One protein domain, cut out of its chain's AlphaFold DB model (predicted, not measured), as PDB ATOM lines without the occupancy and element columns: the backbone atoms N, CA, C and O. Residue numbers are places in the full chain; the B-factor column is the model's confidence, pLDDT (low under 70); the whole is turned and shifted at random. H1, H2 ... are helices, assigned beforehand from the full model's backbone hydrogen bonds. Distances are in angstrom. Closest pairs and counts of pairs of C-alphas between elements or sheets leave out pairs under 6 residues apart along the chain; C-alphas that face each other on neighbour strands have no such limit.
ATOM      1  N   ALA A   2     158.102 270.380 151.113       91.31
ATOM      2  CA  ALA A   2     158.690 269.386 150.200       91.31
ATOM      3  C   ALA A   2     158.350 267.922 150.559       91.31
ATOM      4  O   ALA A   2     157.961 267.164 149.679       91.31
ATOM      5  N   TYR A   3     158.422 267.555 151.847       94.31
ATOM      6  CA  TYR A   3     158.073 266.206 152.317       94.31
ATOM      7  C   TYR A   3     156.628 265.818 151.960       94.31
ATOM      8  O   TYR A   3     156.420 264.814 151.296       94.31
ATOM      9  N   GLU A   4     155.644 266.663 152.279       95.06
ATOM     10  CA  GLU A   4     154.233 266.444 151.909       95.06
ATOM     11  C   GLU A   4     154.013 266.310 150.393       95.06
ATOM     12  O   GLU A   4     153.204 265.498 149.942       95.06
ATOM     13  N   GLY A   5     154.756 267.076 149.587       96.25
ATOM     14  CA  GLY A   5     154.733 266.938 148.129       96.25
ATOM     15  C   GLY A   5     155.232 265.565 147.672       96.25
ATOM     16  O   GLY A   5     154.591 264.926 146.838       96.25
ATOM     17  N   ALA A   6     156.323 265.073 148.266       95.88
ATOM     18  CA  ALA A   6     156.845 263.735 147.992       95.88
ATOM     19  C   ALA A   6     155.879 262.630 148.457       95.88
ATOM     20  O   ALA A   6     155.636 261.686 147.707       95.88
ATOM     21  N   VAL A   7     155.249 262.781 149.632       96.94
ATOM     22  CA  VAL A   7     154.181 261.876 150.102       96.94
ATOM     23  C   VAL A   7     153.022 261.841 149.105       96.94
ATOM     24  O   VAL A   7     152.522 260.767 148.783       96.94
ATOM     25  N   THR A   8     152.603 262.999 148.595       97.31
ATOM     26  CA  THR A   8     151.506 263.099 147.619       97.31
ATOM     27  C   THR A   8     151.853 262.386 146.313       97.31
ATOM     28  O   THR A   8     151.033 261.637 145.787       97.31
ATOM     29  N   CYS A   9     153.077 262.569 145.812       96.31
ATOM     30  CA  CYS A   9     153.556 261.881 144.615       96.31
ATOM     31  C   CYS A   9     153.591 260.357 144.810       96.31
ATOM     32  O   CYS A   9     153.079 259.619 143.972       96.31
ATOM     33  N   LEU A  10     154.116 259.880 145.942       96.69
ATOM     34  CA  LEU A  10     154.150 258.451 146.253       96.69
ATOM     35  C   LEU A  10     152.761 257.836 146.380       96.69
ATOM     36  O   LEU A  10     152.522 256.760 145.839       96.69
ATOM     37  N   ARG A  11     151.837 258.535 147.042       97.31
ATOM     38  CA  ARG A  11     150.450 258.084 147.164       97.31
ATOM     39  C   ARG A  11     149.803 257.901 145.794       97.31
ATOM     40  O   ARG A  11     149.102 256.919 145.585       97.31
ATOM     41  N   TRP A  12     150.082 258.795 144.845       97.94
ATOM     42  CA  TRP A  12     149.579 258.641 143.484       97.94
ATOM     43  C   TRP A  12     150.058 257.326 142.845       97.94
ATOM     44  O   TRP A  12     149.237 256.596 142.293       97.94
ATOM     45  N   TYR A  13     151.340 256.966 142.977       97.56
ATOM     46  CA  TYR A  13     151.837 255.669 142.493       97.56
ATOM     47  C   TYR A  13     151.186 254.490 143.227       97.56
ATOM     48  O   TYR A  13     150.821 253.497 142.601       97.56
ATOM     49  N   GLU A  14     150.993 254.591 144.543       97.44
ATOM     50  CA  GLU A  14     150.316 253.555 145.333       97.44
ATOM     51  C   GLU A  14     148.856 253.338 144.920       97.44
ATOM     52  O   GLU A  14     148.372 252.211 144.989       97.44
ATOM     53  N   GLU A  15     148.166 254.390 144.486       97.62
ATOM     54  CA  GLU A  15     146.762 254.343 144.070       97.62
ATOM     55  C   GLU A  15     146.586 253.945 142.596       97.62
ATOM     56  O   GLU A  15     145.595 253.301 142.257       97.62
ATOM     57  N   ASN A  16     147.532 254.304 141.719       96.19
ATOM     58  CA  ASN A  16     147.357 254.210 140.259       96.19
ATOM     59  C   ASN A  16     148.302 253.211 139.574       96.19
ATOM     60  O   ASN A  16     148.030 252.773 138.456       96.19
ATOM     61  N   ARG A  17     149.413 252.847 140.224       96.19
ATOM     62  CA  ARG A  17     150.470 251.979 139.672       96.19
ATOM     63  C   ARG A  17     150.776 250.770 140.539       96.19
ATOM     64  O   ARG A  17     151.727 250.048 140.260       96.19
ATOM     65  N   ARG A  18     149.981 250.514 141.578       97.75
ATOM     66  CA  ARG A  18     150.141 249.350 142.452       97.75
ATOM     67  C   ARG A  18     149.163 248.243 142.081       97.75
ATOM     68  O   ARG A  18     147.959 248.454 141.993       97.75
ATOM     69  N   LEU A  19     149.690 247.042 141.897       97.19
ATOM     70  CA  LEU A  19     148.920 245.822 141.693       97.19
ATOM     71  C   LEU A  19     148.284 245.358 143.015       97.19
ATOM     72  O   LEU A  19     148.845 245.622 144.083       97.19
ATOM     73  N   PRO A  20     147.192 244.567 142.982       94.69
ATOM     74  CA  PRO A  20     146.607 243.977 144.191       94.69
ATOM     75  C   PRO A  20     147.610 243.175 145.037       94.69
ATOM     76  O   PRO A  20     147.515 243.156 146.261       94.69
ATOM     77  N   GLY A  21     148.607 242.553 144.391       93.38
ATOM     78  CA  GLY A  21     149.698 241.822 145.047       93.38
ATOM     79  C   GLY A  21     150.785 242.702 145.678       93.38
ATOM     80  O   GLY A  21     151.722 242.180 146.268       93.38
ATOM     81  N   GLY A  22     150.687 244.028 145.562       97.00
ATOM     82  CA  GLY A  22     151.578 244.989 146.212       97.00
ATOM     83  C   GLY A  22     152.790 245.441 145.393       97.00
ATOM     84  O   GLY A  22     153.417 246.415 145.806       97.00
ATOM     85  N   LEU A  23     153.076 244.776 144.268       98.44
ATOM     86  CA  LEU A  23     154.075 245.163 143.262       98.44
ATOM     87  C   LEU A  23     153.568 246.322 142.390       98.44
ATOM     88  O   LEU A  23     152.387 246.661 142.433       98.44
ATOM     89  N   PHE A  24     154.453 246.913 141.592       98.44
ATOM     90  CA  PHE A  24     154.167 248.086 140.772       98.44
ATOM     91  C   PHE A  24     154.325 247.807 139.279       98.44
ATOM     92  O   PHE A  24     155.058 246.898 138.893       98.44
ATOM     93  N   TRP A  25     153.628 248.583 138.456       96.50
ATOM     94  CA  TRP A  25     153.547 248.408 137.007       96.50
ATOM     95  C   TRP A  25     153.614 249.753 136.273       96.50
ATOM     96  O   TRP A  25     153.235 250.773 136.845       96.50
ATOM     97  N   PHE A  26     154.078 249.752 135.023       94.31
ATOM     98  CA  PHE A  26     154.080 250.928 134.141       94.31
ATOM     99  C   PHE A  26     152.944 250.878 133.122       94.31
ATOM    100  O   PHE A  26     152.648 249.809 132.594       94.31
ATOM    101  N   GLU A  27     152.396 252.029 132.739       91.50
ATOM    102  CA  GLU A  27     151.450 252.145 131.621       91.50
ATOM    103  C   GLU A  27     152.004 251.558 130.315       91.50
ATOM    104  O   GLU A  27     151.238 251.003 129.532       91.50
ATOM    105  N   ASP A  28     153.332 251.582 130.128       88.62
ATOM    106  CA  ASP A  28     154.030 251.000 128.974       88.62
ATOM    107  C   ASP A  28     153.653 249.532 128.703       88.62
ATOM    108  O   ASP A  28     153.734 249.086 127.560       88.62
ATOM    109  N   CYS A  29     153.247 248.767 129.725       86.12
ATOM    110  CA  CYS A  29     152.882 247.359 129.551       86.12
ATOM    111  C   CYS A  29     151.404 247.120 129.194       86.12
ATOM    112  O   CYS A  29     151.054 245.985 128.875       86.12
ATOM    113  N   VAL A  30     150.543 248.149 129.227       83.75
ATOM    114  CA  VAL A  30     149.094 248.036 128.951       83.75
ATOM    115  C   VAL A  30     148.610 249.094 127.955       83.75
ATOM    116  O   VAL A  30     147.772 249.944 128.234       83.75
ATOM    117  N   GLY A  31     149.121 249.031 126.730       66.81
ATOM    118  CA  GLY A  31     148.543 249.748 125.592       66.81
ATOM    119  C   GLY A  31     149.538 250.611 124.827       66.81
ATOM    120  O   GLY A  31     150.739 250.370 124.825       66.81
ATOM    121  N   ASN A  32     149.014 251.623 124.127       58.00
ATOM    122  CA  ASN A  32     149.783 252.455 123.189       58.00
ATOM    123  C   ASN A  32     150.501 253.652 123.834       58.00
ATOM    124  O   ASN A  32     151.127 254.446 123.124       58.00
ATOM    125  N   THR A  33     150.408 253.816 125.155       57.88
ATOM    126  CA  THR A  33     151.105 254.889 125.868       57.88
ATOM    127  C   THR A  33     152.519 254.424 126.171       57.88
ATOM    128  O   THR A  33     152.798 253.786 127.177       57.88
ATOM    129  N   GLN A  34     153.423 254.729 125.256       68.19
ATOM    130  CA  GLN A  34     154.852 254.602 125.492       68.19
ATOM    131  C   GLN A  34     155.260 255.791 126.398       68.19
ATOM    132  O   GLN A  34     154.644 256.852 126.282       68.19
ATOM    133  N   TRP A  35     156.311 255.641 127.221       82.69
ATOM    134  CA  TRP A  35     157.179 256.700 127.808       82.69
ATOM    135  C   TRP A  35     157.162 256.821 129.346       82.69
ATOM    136  O   TRP A  35     157.979 257.577 129.871       82.69
ATOM    137  N   GLU A  36     156.309 256.109 130.097       92.06
ATOM    138  CA  GLU A  36     156.291 256.241 131.571       92.06
ATOM    139  C   GLU A  36     157.523 255.588 132.211       92.06
ATOM    140  O   GLU A  36     158.142 256.170 133.101       92.06
ATOM    141  N   SER A  37     157.943 254.434 131.690       92.88
ATOM    142  CA  SER A  37     159.166 253.741 132.118       92.88
ATOM    143  C   SER A  37     160.454 254.530 131.846       92.88
ATOM    144  O   SER A  37     161.504 254.249 132.423       92.88
ATOM    145  N   GLY A  38     160.407 255.492 130.917       91.94
ATOM    146  CA  GLY A  38     161.579 256.186 130.382       91.94
ATOM    147  C   GLY A  38     162.450 255.335 129.448       91.94
ATOM    148  O   GLY A  38     163.404 255.860 128.866       91.94
ATOM    149  N   TYR A  39     162.132 254.046 129.264       92.75
ATOM    150  CA  TYR A  39     162.806 253.133 128.338       92.75
ATOM    151  C   TYR A  39     161.999 252.977 127.043       92.75
ATOM    152  O   TYR A  39     161.505 251.901 126.702       92.75
ATOM    153  N   ASP A  40     161.854 254.079 126.308       88.12
ATOM    154  CA  ASP A  40     161.118 254.124 125.042       88.12
ATOM    155  C   ASP A  40     161.575 253.037 124.053       88.12
ATOM    156  O   ASP A  40     162.770 252.887 123.790       88.12
ATOM    157  N   ALA A  41     160.617 252.335 123.434       84.94
ATOM    158  CA  ALA A  41     160.865 251.269 122.451       84.94
ATOM    159  C   ALA A  41     161.748 250.107 122.964       84.94
ATOM    160  O   ALA A  41     162.343 249.370 122.169       84.94
ATOM    161  N   CYS A  42     161.835 249.939 124.287       90.19
ATOM    162  CA  CYS A  42     162.482 248.799 124.921       90.19
ATOM    163  C   CYS A  42     161.838 247.475 124.469       90.19
ATOM    164  O   CYS A  42     160.609 247.383 124.444       90.19
ATOM    165  N   PRO A  43     162.636 246.426 124.184       93.56
ATOM    166  CA  PRO A  43     162.118 245.138 123.728       93.56
ATOM    167  C   PRO A  43     161.243 244.398 124.746       93.56
ATOM    168  O   PRO A  43     160.561 243.455 124.367       93.56
ATOM    169  N   ARG A  44     161.213 244.816 126.023       92.25
ATOM    170  CA  ARG A  44     160.286 244.256 127.030       92.25
ATOM    171  C   ARG A  44     158.822 244.373 126.612       92.25
ATOM    172  O   ARG A  44     158.000 243.555 127.014       92.25
ATOM    173  N   TRP A  45     158.508 245.399 125.830       88.81
ATOM    174  CA  TRP A  45     157.150 245.700 125.399       88.81
ATOM    175  C   TRP A  45     156.819 245.067 124.043       88.81
ATOM    176  O   TRP A  45     155.673 245.112 123.601       88.81
ATOM    177  N   ASP A  46     157.803 244.450 123.382       87.69
ATOM    178  CA  ASP A  46     157.595 243.799 122.097       87.69
ATOM    179  C   ASP A  46     156.751 242.534 122.271       87.69
ATOM    180  O   ASP A  46     157.030 241.680 123.111       87.69
ATOM    181  N   GLY A  47     155.732 242.381 121.431       75.44
ATOM    182  CA  GLY A  47     154.905 241.174 121.430       75.44
ATOM    183  C   GLY A  47     153.995 241.037 122.652       75.44
ATOM    184  O   GLY A  47     153.436 239.961 122.862       75.44
ATOM    185  N   LEU A  48     153.825 242.103 123.441       79.12
ATOM    186  CA  LEU A  48     152.697 242.211 124.355       79.12
ATOM    187  C   LEU A  48     151.409 242.331 123.527       79.12
ATOM    188  O   LEU A  48     151.329 243.144 122.608       79.12
ATOM    189  N   ASP A  49     150.417 241.491 123.829       71.38
ATOM    190  CA  ASP A  49     149.096 241.566 123.202       71.38
ATOM    191  C   ASP A  49     148.439 242.938 123.468       71.38
ATOM    192  O   ASP A  49     148.604 243.517 124.543       71.38
ATOM    193  N   ASP A  50     147.584 243.407 122.555       67.44
ATOM    194  CA  ASP A  50     146.847 244.680 122.697       67.44
ATOM    195  C   ASP A  50     145.986 244.769 123.982       67.44
ATOM    196  O   ASP A  50     145.552 245.850 124.373       67.44
ATOM    197  N   ASN A  51     145.728 243.633 124.641       67.00
ATOM    198  CA  ASN A  51     144.943 243.511 125.874       67.00
ATOM    199  C   ASN A  51     145.769 242.982 127.062       67.00
ATOM    200  O   ASN A  51     145.210 242.339 127.960       67.00
ATOM    201  N   VAL A  52     147.092 243.176 127.064       74.00
ATOM    202  CA  VAL A  52     147.916 242.794 128.216       74.00
ATOM    203  C   VAL A  52     147.430 243.527 129.465       74.00
ATOM    204  O   VAL A  52     147.141 244.721 129.455       74.00
ATOM    205  N   ARG A  53     147.277 242.758 130.546       84.62
ATOM    206  CA  ARG A  53     146.992 243.284 131.879       84.62
ATOM    207  C   ARG A  53     148.276 243.821 132.508       84.62
ATOM    208  O   ARG A  53     149.354 243.362 132.136       84.62
ATOM    209  N   PRO A  54     148.168 244.714 133.504       92.44
ATOM    210  CA  PRO A  54     149.323 245.246 134.210       92.44
ATOM    211  C   PRO A  54     150.328 244.173 134.653       92.44
ATOM    212  O   PRO A  54     149.989 243.267 135.419       92.44
ATOM    213  N   LEU A  55     151.567 244.288 134.174       94.38
ATOM    214  CA  LEU A  55     152.686 243.431 134.562       94.38
ATOM    215  C   LEU A  55     153.362 243.987 135.811       94.38
ATOM    216  O   LEU A  55     153.525 245.192 135.946       94.38
ATOM    217  N   ALA A  56     153.827 243.124 136.709       97.38
ATOM    218  CA  ALA A  56     154.714 243.558 137.778       97.38
ATOM    219  C   ALA A  56     156.096 243.876 137.186       97.38
ATOM    220  O   ALA A  56     156.786 242.961 136.737       97.38
ATOM    221  N   CYS A  57     156.479 245.155 137.176       97.75
ATOM    222  CA  CYS A  57     157.711 245.653 136.567       97.75
ATOM    223  C   CYS A  57     158.849 245.722 137.595       97.75
ATOM    224  O   CYS A  57     158.731 246.405 138.619       97.75
ATOM    225  N   ALA A  58     159.956 245.028 137.332       98.31
ATOM    226  CA  ALA A  58     161.073 244.905 138.270       98.31
ATOM    227  C   ALA A  58     161.751 246.252 138.558       98.31
ATOM    228  O   ALA A  58     162.107 246.545 139.702       98.31
ATOM    229  N   ASP A  59     161.874 247.095 137.536       98.31
ATOM    230  CA  ASP A  59     162.465 248.423 137.631       98.31
ATOM    231  C   ASP A  59     161.616 249.402 138.435       98.31
ATOM    232  O   ASP A  59     162.139 250.015 139.368       98.31
ATOM    233  N   LEU A  60     160.308 249.491 138.172       98.38
ATOM    234  CA  LEU A  60     159.442 250.355 138.979       98.38
ATOM    235  C   LEU A  60     159.387 249.904 140.442       98.38
ATOM    236  O   LEU A  60     159.407 250.735 141.346       98.38
ATOM    237  N   CYS A  61     159.354 248.594 140.703       98.75
ATOM    238  CA  CYS A  61     159.383 248.086 142.075       98.75
ATOM    239  C   CYS A  61     160.692 248.447 142.800       98.75
ATOM    240  O   CYS A  61     160.663 248.812 143.980       98.75
ATOM    241  N   GLY A  62     161.828 248.397 142.097       98.62
ATOM    242  CA  GLY A  62     163.106 248.893 142.609       98.62
ATOM    243  C   GLY A  62     163.054 250.384 142.934       98.62
ATOM    244  O   GLY A  62     163.341 250.798 144.059       98.62
ATOM    245  N   GLN A  63     162.606 251.196 141.978       98.56
ATOM    246  CA  GLN A  63     162.512 252.650 142.125       98.56
ATOM    247  C   GLN A  63     161.568 253.062 143.267       98.56
ATOM    248  O   GLN A  63     161.920 253.920 144.075       98.56
ATOM    249  N   MET A  64     160.411 252.408 143.409       98.69
ATOM    250  CA  MET A  64     159.490 252.639 144.529       98.69
ATOM    251  C   MET A  64     160.115 252.266 145.877       98.69
ATOM    252  O   MET A  64     159.942 252.997 146.853       98.69
ATOM    253  N   GLY A  65     160.901 251.183 145.931       98.56
ATOM    254  CA  GLY A  65     161.687 250.820 147.113       98.56
ATOM    255  C   GLY A  65     162.656 251.926 147.530       98.56
ATOM    256  O   GLY A  65     162.649 252.348 148.687       98.56
ATOM    257  N   MET A  66     163.414 252.468 146.574       98.38
ATOM    258  CA  MET A  66     164.335 253.587 146.818       98.38
ATOM    259  C   MET A  66     163.613 254.856 147.280       98.38
ATOM    260  O   MET A  66     164.113 255.581 148.145       98.38
ATOM    261  N   CYS A  67     162.429 255.136 146.730       98.44
ATOM    262  CA  CYS A  67     161.617 256.260 147.178       98.44
ATOM    263  C   CYS A  67     161.146 256.065 148.628       98.44
ATOM    264  O   CYS A  67     161.244 257.000 149.420       98.44
ATOM    265  N   TYR A  68     160.701 254.863 149.015       98.69
ATOM    266  CA  TYR A  68     160.343 254.573 150.406       98.69
ATOM    267  C   TYR A  68     161.537 254.694 151.360       98.69
ATOM    268  O   TYR A  68     161.403 255.306 152.420       98.69
ATOM    269  N   GLU A  69     162.711 254.182 150.984       98.38
ATOM    270  CA  GLU A  69     163.950 254.332 151.762       98.38
ATOM    271  C   GLU A  69     164.324 255.815 151.948       98.38
ATOM    272  O   GLU A  69     164.635 256.268 153.057       98.38
ATOM    273  N   SER A  70     164.208 256.608 150.879       98.12
ATOM    274  CA  SER A  70     164.461 258.052 150.918       98.12
ATOM    275  C   SER A  70     163.464 258.779 151.825       98.12
ATOM    276  O   SER A  70     163.857 259.640 152.612       98.12
ATOM    277  N   MET A  71     162.181 258.413 151.778       98.25
ATOM    278  CA  MET A  71     161.158 259.007 152.642       98.25
ATOM    279  C   MET A  71     161.334 258.641 154.109       98.25
ATOM    280  O   MET A  71     161.112 259.497 154.963       98.25
ATOM    281  N   ALA A  72     161.769 257.416 154.410       98.50
ATOM    282  CA  ALA A  72     162.137 257.037 155.769       98.50
ATOM    283  C   ALA A  72     163.274 257.925 156.295       98.50
ATOM    284  O   ALA A  72     163.151 258.503 157.372       98.50
ATOM    285  N   THR A  73     164.321 258.110 155.485       98.06
ATOM    286  CA  THR A  73     165.471 258.961 155.823       98.06
ATOM    287  C   THR A  73     165.053 260.415 156.057       98.06
ATOM    288  O   THR A  73     165.442 261.028 157.048       98.06
ATOM    289  N   ILE A  74     164.228 260.982 155.171       97.88
ATOM    290  CA  ILE A  74     163.734 262.356 155.333       97.88
ATOM    291  C   ILE A  74     162.857 262.470 156.588       97.88
ATOM    292  O   ILE A  74     162.978 263.449 157.321       97.88
ATOM    293  N   ALA A  75     162.000 261.484 156.864       97.94
ATOM    294  CA  ALA A  75     161.157 261.479 158.056       97.94
ATOM    295  C   ALA A  75     161.984 261.442 159.354       97.94
ATOM    296  O   ALA A  75     161.677 262.202 160.273       97.94
ATOM    297  N   ASP A  76     163.064 260.651 159.408       97.81
ATOM    298  CA  ASP A  76     164.003 260.656 160.541       97.81
ATOM    299  C   ASP A  76     164.636 262.038 160.745       97.81
ATOM    300  O   ASP A  76     164.655 262.554 161.863       97.81
ATOM    301  N   LEU A  77     165.112 262.669 159.664       97.62
ATOM    302  CA  LEU A  77     165.728 264.003 159.712       97.62
ATOM    303  C   LEU A  77     164.754 265.088 160.192       97.62
ATOM    304  O   LEU A  77     165.175 266.089 160.772       97.62
ATOM    305  N   LEU A  78     163.455 264.894 159.959       97.00
ATOM    306  CA  LEU A  78     162.388 265.772 160.436       97.00
ATOM    307  C   LEU A  78     161.903 265.423 161.855       97.00
ATOM    308  O   LEU A  78     161.040 266.122 162.383       97.00
ATOM    309  N   GLY A  79     162.428 264.359 162.473       97.50
ATOM    310  CA  GLY A  79     162.008 263.884 163.793       97.50
ATOM    311  C   GLY A  79     160.651 263.173 163.809       97.50
ATOM    312  O   GLY A  79     160.072 262.996 164.878       97.50
ATOM    313  N   SER A  80     160.129 262.764 162.647       97.06
ATOM    314  CA  SER A  80     158.845 262.064 162.529       97.06
ATOM    315  C   SER A  80     159.046 260.546 162.578       97.06
ATOM    316  O   SER A  80     159.144 259.870 161.552       97.06
ATOM    317  N   THR A  81     159.131 260.000 163.792       96.75
ATOM    318  CA  THR A  81     159.451 258.581 164.028       96.75
ATOM    319  C   THR A  81     158.413 257.620 163.453       96.75
ATOM    320  O   THR A  81     158.779 256.580 162.905       96.75
ATOM    321  N   ASP A  82     157.129 257.972 163.542       98.06
ATOM    322  CA  ASP A  82     156.027 257.120 163.075       98.06
ATOM    323  C   ASP A  82     156.019 257.010 161.549       98.06
ATOM    324  O   ASP A  82     155.856 255.923 160.991       98.06
ATOM    325  N   ASP A  83     156.268 258.124 160.863       97.75
ATOM    326  CA  ASP A  83     156.388 258.142 159.411       97.75
ATOM    327  C   ASP A  83     157.626 257.375 158.946       97.75
ATOM    328  O   ASP A  83     157.538 256.583 158.007       97.75
ATOM    329  N   ALA A  84     158.763 257.552 159.621       98.56
ATOM    330  CA  ALA A  84     159.968 256.799 159.302       98.56
ATOM    331  C   ALA A  84     159.734 255.287 159.449       98.56
ATOM    332  O   ALA A  84     160.080 254.511 158.556       98.56
ATOM    333  N   ALA A  85     159.088 254.851 160.536       98.69
ATOM    334  CA  ALA A  85     158.709 253.453 160.735       98.69
ATOM    335  C   ALA A  85     157.738 252.952 159.650       98.69
ATOM    336  O   ALA A  85     157.933 251.859 159.109       98.69
ATOM    337  N   ARG A  86     156.737 253.762 159.273       98.38
ATOM    338  CA  ARG A  86     155.794 253.443 158.187       98.38
ATOM    339  C   ARG A  86     156.527 253.186 156.872       98.38
ATOM    340  O   ARG A  86     156.295 252.148 156.247       98.38
ATOM    341  N   TRP A  87     157.410 254.099 156.468       98.50
ATOM    342  CA  TRP A  87     158.135 254.002 155.200       98.50
ATOM    343  C   TRP A  87     159.127 252.841 155.177       98.50
ATOM    344  O   TRP A  87     159.151 252.100 154.194       98.50
ATOM    345  N   ARG A  88     159.847 252.582 156.278       98.69
ATOM    346  CA  ARG A  88     160.683 251.371 156.402       98.69
ATOM    347  C   ARG A  88     159.857 250.097 156.236       98.69
ATOM    348  O   ARG A  88     160.243 249.209 155.483       98.69
ATOM    349  N   GLY A  89     158.676 250.033 156.853       98.62
ATOM    350  CA  GLY A  89     157.760 248.903 156.682       98.62
ATOM    351  C   GLY A  89     157.186 248.773 155.264       98.62
ATOM    352  O   GLY A  89     156.770 247.689 154.865       98.62
ATOM    353  N   HIS A  90     157.121 249.851 154.479       98.31
ATOM    354  CA  HIS A  90     156.744 249.781 153.060       98.31
ATOM    355  C   HIS A  90     157.902 249.260 152.209       98.31
ATOM    356  O   HIS A  90     157.688 248.367 151.390       98.31
ATOM    357  N   CYS A  91     159.111 249.756 152.471       98.31
ATOM    358  CA  CYS A  91     160.339 249.308 151.828       98.31
ATOM    359  C   CYS A  91     160.562 247.801 152.021       98.31
ATOM    360  O   CYS A  91     160.708 247.089 151.032       98.31
ATOM    361  N   GLU A  92     160.501 247.300 153.262       98.62
ATOM    362  CA  GLU A  92     160.772 245.883 153.554       98.62
ATOM    363  C   GLU A  92     159.753 244.951 152.890       98.62
ATOM    364  O   GLU A  92     160.126 243.998 152.213       98.62
ATOM    365  N   ARG A  93     158.455 245.271 152.989       98.69
ATOM    366  CA  ARG A  93     157.404 244.469 152.343       98.69
ATOM    367  C   ARG A  93     157.559 244.426 150.826       98.69
ATOM    368  O   ARG A  93     157.288 243.395 150.217       98.69
ATOM    369  N   LEU A  94     157.940 245.542 150.202       98.81
ATOM    370  CA  LEU A  94     158.172 245.565 148.761       98.81
ATOM    371  C   LEU A  94     159.428 244.769 148.398       98.81
ATOM    372  O   LEU A  94     159.388 244.002 147.442       98.81
ATOM    373  N   ALA A  95     160.502 244.893 149.181       98.81
ATOM    374  CA  ALA A  95     161.723 244.120 148.988       98.81
ATOM    375  C   ALA A  95     161.451 242.608 149.049       98.81
ATOM    376  O   ALA A  95     161.880 241.885 148.152       98.81
ATOM    377  N   ASP A  96     160.671 242.151 150.037       98.75
ATOM    378  CA  ASP A  96     160.192 240.769 150.163       98.75
ATOM    379  C   ASP A  96     159.467 240.276 148.911       98.75
ATOM    380  O   ASP A  96     159.776 239.205 148.378       98.75
ATOM    381  N   LEU A  97     158.509 241.062 148.418       98.62
ATOM    382  CA  LEU A  97     157.759 240.717 147.216       98.62
ATOM    383  C   LEU A  97     158.686 240.649 146.001       98.62
ATOM    384  O   LEU A  97     158.661 239.660 145.277       98.62
ATOM    385  N   VAL A  98     159.542 241.648 145.788       98.81
ATOM    386  CA  VAL A  98     160.446 241.698 144.631       98.81
ATOM    387  C   VAL A  98     161.383 240.491 144.607       98.81
ATOM    388  O   VAL A  98     161.417 239.766 143.610       98.81
ATOM    389  N   ARG A  99     162.089 240.219 145.714       98.31
ATOM    390  CA  ARG A  99     163.082 239.133 145.782       98.31
ATOM    391  C   ARG A  99     162.494 237.737 145.662       98.31
ATOM    392  O   ARG A  99     163.208 236.834 145.239       98.31
ATOM    393  N   SER A 100     161.220 237.562 146.011       97.88
ATOM    394  CA  SER A 100     160.542 236.263 145.959       97.88
ATOM    395  C   SER A 100     159.696 236.045 144.703       97.88
ATOM    396  O   SER A 100     159.470 234.900 144.322       97.88
ATOM    397  N   THR A 101     159.211 237.109 144.051       98.12
ATOM    398  CA  THR A 101     158.230 236.981 142.956       98.12
ATOM    399  C   THR A 101     158.750 237.382 141.585       98.12
ATOM    400  O   THR A 101     158.225 236.858 140.600       98.12
ATOM    401  N   LEU A 102     159.743 238.276 141.519       98.69
ATOM    402  CA  LEU A 102     160.308 238.801 140.269       98.69
ATOM    403  C   LEU A 102     161.686 238.218 139.946       98.69
ATOM    404  O   LEU A 102     162.236 238.489 138.883       98.69
ATOM    405  N   TRP A 103     162.242 237.414 140.849       98.75
ATOM    406  CA  TRP A 103     163.478 236.681 140.619       98.75
ATOM    407  C   TRP A 103     163.226 235.425 139.784       98.75
ATOM    408  O   TRP A 103     162.375 234.605 140.130       98.75
ATOM    409  N   HIS A 104     163.991 235.253 138.709       98.69
ATOM    410  CA  HIS A 104     163.959 234.050 137.888       98.69
ATOM    411  C   HIS A 104     165.229 233.219 138.101       98.69
ATOM    412  O   HIS A 104     166.269 233.477 137.487       98.69
ATOM    413  N   ASP A 105     165.132 232.173 138.927       98.00
ATOM    414  CA  ASP A 105     166.275 231.337 139.328       98.00
ATOM    415  C   ASP A 105     167.060 230.744 138.155       98.00
ATOM    416  O   ASP A 105     168.290 230.722 138.181       98.00
ATOM    417  N   GLY A 106     166.367 230.302 137.100       98.19
ATOM    418  CA  GLY A 106     167.014 229.664 135.950       98.19
ATOM    419  C   GLY A 106     167.941 230.598 135.167       98.19
ATOM    420  O   GLY A 106     168.943 230.147 134.621       98.19
ATOM    421  N   ASP A 107     167.637 231.897 135.167       98.31
ATOM    422  CA  ASP A 107     168.416 232.896 134.428       98.31
ATOM    423  C   ASP A 107     169.321 233.699 135.367       98.31
ATOM    424  O   ASP A 107     170.296 234.286 134.911       98.31
ATOM    425  N   GLY A 108     169.036 233.721 136.673       98.62
ATOM    426  CA  GLY A 108     169.775 234.534 137.637       98.62
ATOM    427  C   GLY A 108     169.563 236.036 137.440       98.62
ATOM    428  O   GLY A 108     170.507 236.804 137.605       98.62
ATOM    429  N   LEU A 109     168.357 236.445 137.038       98.88
ATOM    430  CA  LEU A 109     167.985 237.836 136.766       98.88
ATOM    431  C   LEU A 109     166.596 238.140 137.334       98.88
ATOM    432  O   LEU A 109     165.764 237.242 137.501       98.88
ATOM    433  N   PHE A 110     166.340 239.421 137.594       98.88
ATOM    434  CA  PHE A 110     164.991 239.913 137.850       98.88
ATOM    435  C   PHE A 110     164.294 240.250 136.536       98.88
ATOM    436  O   PHE A 110     164.886 240.905 135.681       98.88
ATOM    437  N   TYR A 111     163.035 239.853 136.389       98.56
ATOM    438  CA  TYR A 111     162.237 240.154 135.203       98.56
ATOM    439  C   TYR A 111     160.856 240.663 135.570       98.56
ATOM    440  O   TYR A 111     160.346 240.407 136.663       98.56
ATOM    441  N   ASP A 112     160.230 241.324 134.601       97.25
ATOM    442  CA  ASP A 112     158.819 241.644 134.702       97.25
ATOM    443  C   ASP A 112     157.994 240.360 134.612       97.25
ATOM    444  O   ASP A 112     158.341 239.402 133.902       97.25
ATOM    445  N   ARG A 113     156.885 240.337 135.345       95.69
ATOM    446  CA  ARG A 113     156.066 239.138 135.481       95.69
ATOM    447  C   ARG A 113     154.590 239.474 135.465       95.69
ATOM    448  O   ARG A 113     154.136 240.367 136.172       95.69
ATOM    449  N   ASP A 114     153.831 238.706 134.702       93.88
ATOM    450  CA  ASP A 114     152.379 238.705 134.801       93.88
ATOM    451  C   ASP A 114     151.977 238.069 136.148       93.88
ATOM    452  O   ASP A 114     152.246 236.880 136.365       93.88
ATOM    453  N   PRO A 115     151.366 238.831 137.072       91.19
ATOM    454  CA  PRO A 115     151.034 238.332 138.402       91.19
ATOM    455  C   PRO A 115     149.901 237.296 138.396       91.19
ATOM    456  O   PRO A 115     149.775 236.543 139.360       91.19
ATOM    457  N   GLU A 116     149.075 237.242 137.347       88.44
ATOM    458  CA  GLU A 116     147.952 236.309 137.251       88.44
ATOM    459  C   GLU A 116     148.360 234.996 136.585       88.44
ATOM    460  O   GLU A 116     148.049 233.916 137.086       88.44
ATOM    461  N   THR A 117     149.056 235.080 135.447       90.94
ATOM    462  CA  THR A 117     149.445 233.889 134.673       90.94
ATOM    463  C   THR A 117     150.801 233.329 135.092       90.94
ATOM    464  O   THR A 117     151.126 232.182 134.786       90.94
ATOM    465  N   GLY A 118     151.615 234.130 135.785       92.44
ATOM    466  CA  GLY A 118     152.990 233.798 136.140       92.44
ATOM    467  C   GLY A 118     153.973 233.882 134.971       92.44
ATOM    468  O   GLY A 118     155.140 233.534 135.164       92.44
ATOM    469  N   ARG A 119     153.529 234.326 133.787       92.69
ATOM    470  CA  ARG A 119     154.354 234.476 132.582       92.69
ATOM    471  C   ARG A 119     155.444 235.527 132.796       92.69
ATOM    472  O   ARG A 119     155.180 236.616 133.295       92.69
ATOM    473  N   TRP A 120     156.654 235.207 132.355       95.31
ATOM    474  CA  TRP A 120     157.824 236.081 132.432       95.31
ATOM    475  C   TRP A 120     158.033 236.875 131.141       95.31
ATOM    476  O   TRP A 120     157.921 236.307 130.053       95.31
ATOM    477  N   VAL A 121     158.430 238.143 131.260       94.75
ATOM    478  CA  VAL A 121     159.001 238.927 130.153       94.75
ATOM    479  C   VAL A 121     160.522 238.786 130.205       94.75
ATOM    480  O   VAL A 121     161.223 239.543 130.874       94.75
ATOM    481  N   ARG A 122     161.035 237.746 129.541       95.06
ATOM    482  CA  ARG A 122     162.452 237.344 129.605       95.06
ATOM    483  C   ARG A 122     163.286 238.082 128.568       95.06
ATOM    484  O   ARG A 122     163.635 237.515 127.536       95.06
ATOM    485  N   VAL A 123     163.590 239.340 128.865       96.62
ATOM    486  CA  VAL A 123     164.526 240.152 128.081       96.62
ATOM    487  C   VAL A 123     165.594 240.701 129.017       96.62
ATOM    488  O   VAL A 123     165.265 241.381 129.993       96.62
ATOM    489  N   LYS A 124     166.869 240.404 128.741       98.12
ATOM    490  CA  LYS A 124     168.014 240.780 129.584       98.12
ATOM    491  C   LYS A 124     168.346 242.259 129.428       98.12
ATOM    492  O   LYS A 124     169.338 242.647 128.816       98.12
ATOM    493  N   THR A 125     167.486 243.104 129.967       98.50
ATOM    494  CA  THR A 125     167.684 244.551 129.947       98.50
ATOM    495  C   THR A 125     168.403 245.021 131.202       98.50
ATOM    496  O   THR A 125     168.449 244.326 132.216       98.50
ATOM    497  N   VAL A 126     168.908 246.249 131.180       98.31
ATOM    498  CA  VAL A 126     169.445 246.887 132.387       98.31
ATOM    499  C   VAL A 126     168.381 247.046 133.489       98.31
ATOM    500  O   VAL A 126     168.726 247.183 134.663       98.31
ATOM    501  N   ALA A 127     167.087 246.935 133.141       98.25
ATOM    502  CA  ALA A 127     165.983 246.942 134.095       98.25
ATOM    503  C   ALA A 127     166.111 245.829 135.156       98.25
ATOM    504  O   ALA A 127     165.733 246.020 136.312       98.25
TER     505      ALA A 127
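Overview. This is residues 2 to 127 of the 272 residues of an uncharacterized protein of Phycisphaeraceae bacterium (UniProt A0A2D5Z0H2). A long hairpin of two helices, H3 and H2, has a third helix, H1, packed on H2, and a head of loops, residues 25 to 57 and 102 to 127, at the end where H2 begins and H3 ends. The printed part has 126 residues with three named helices, in the order H1, H2, H3, and no named strand; its class is all helix, though the helices hold 56 residues, under half. It is compact, with a radius of gyration of the C-alphas of 15.4 A, and elongated, spanning 48 by 31 by 25 A.

Arrangement. H3, residues 81 to 101, touches H2, residues 58 to 77, closest at the C-alphas of Ala 84 and Ala 72, 4.2 A; this hairpin has a shallow tilt of 18 degrees, opposite ways. H2 touches H1, residues 2 to 16, with residues 67 to 74 alone, closest at the C-alphas of Ile 74 and Tyr 3, 7.5 A; this hairpin has a shallow tilt of 31 degrees, opposite ways. H1 and H3 are apart. In H1, H2 and H3 every O i to N i+4 pair is within hydrogen-bond range.

Along the chain. H3 measures 30.2 A, H2 29.1 A and H1 21.4 A from first to last C-alpha. C-alpha 2 is at (158.690, 269.386, 150.200) and C-alpha 101 at (158.230, 236.981, 142.956).

Size, cuts and confidence. The C-alphas farthest apart, of Gly 47 and Gly 79, are 48.6 A apart. The printed part has no cut; the link H1 to H2 is long, 41 residues. Residues 31 to 34 and 50 to 51 have pLDDT under 70.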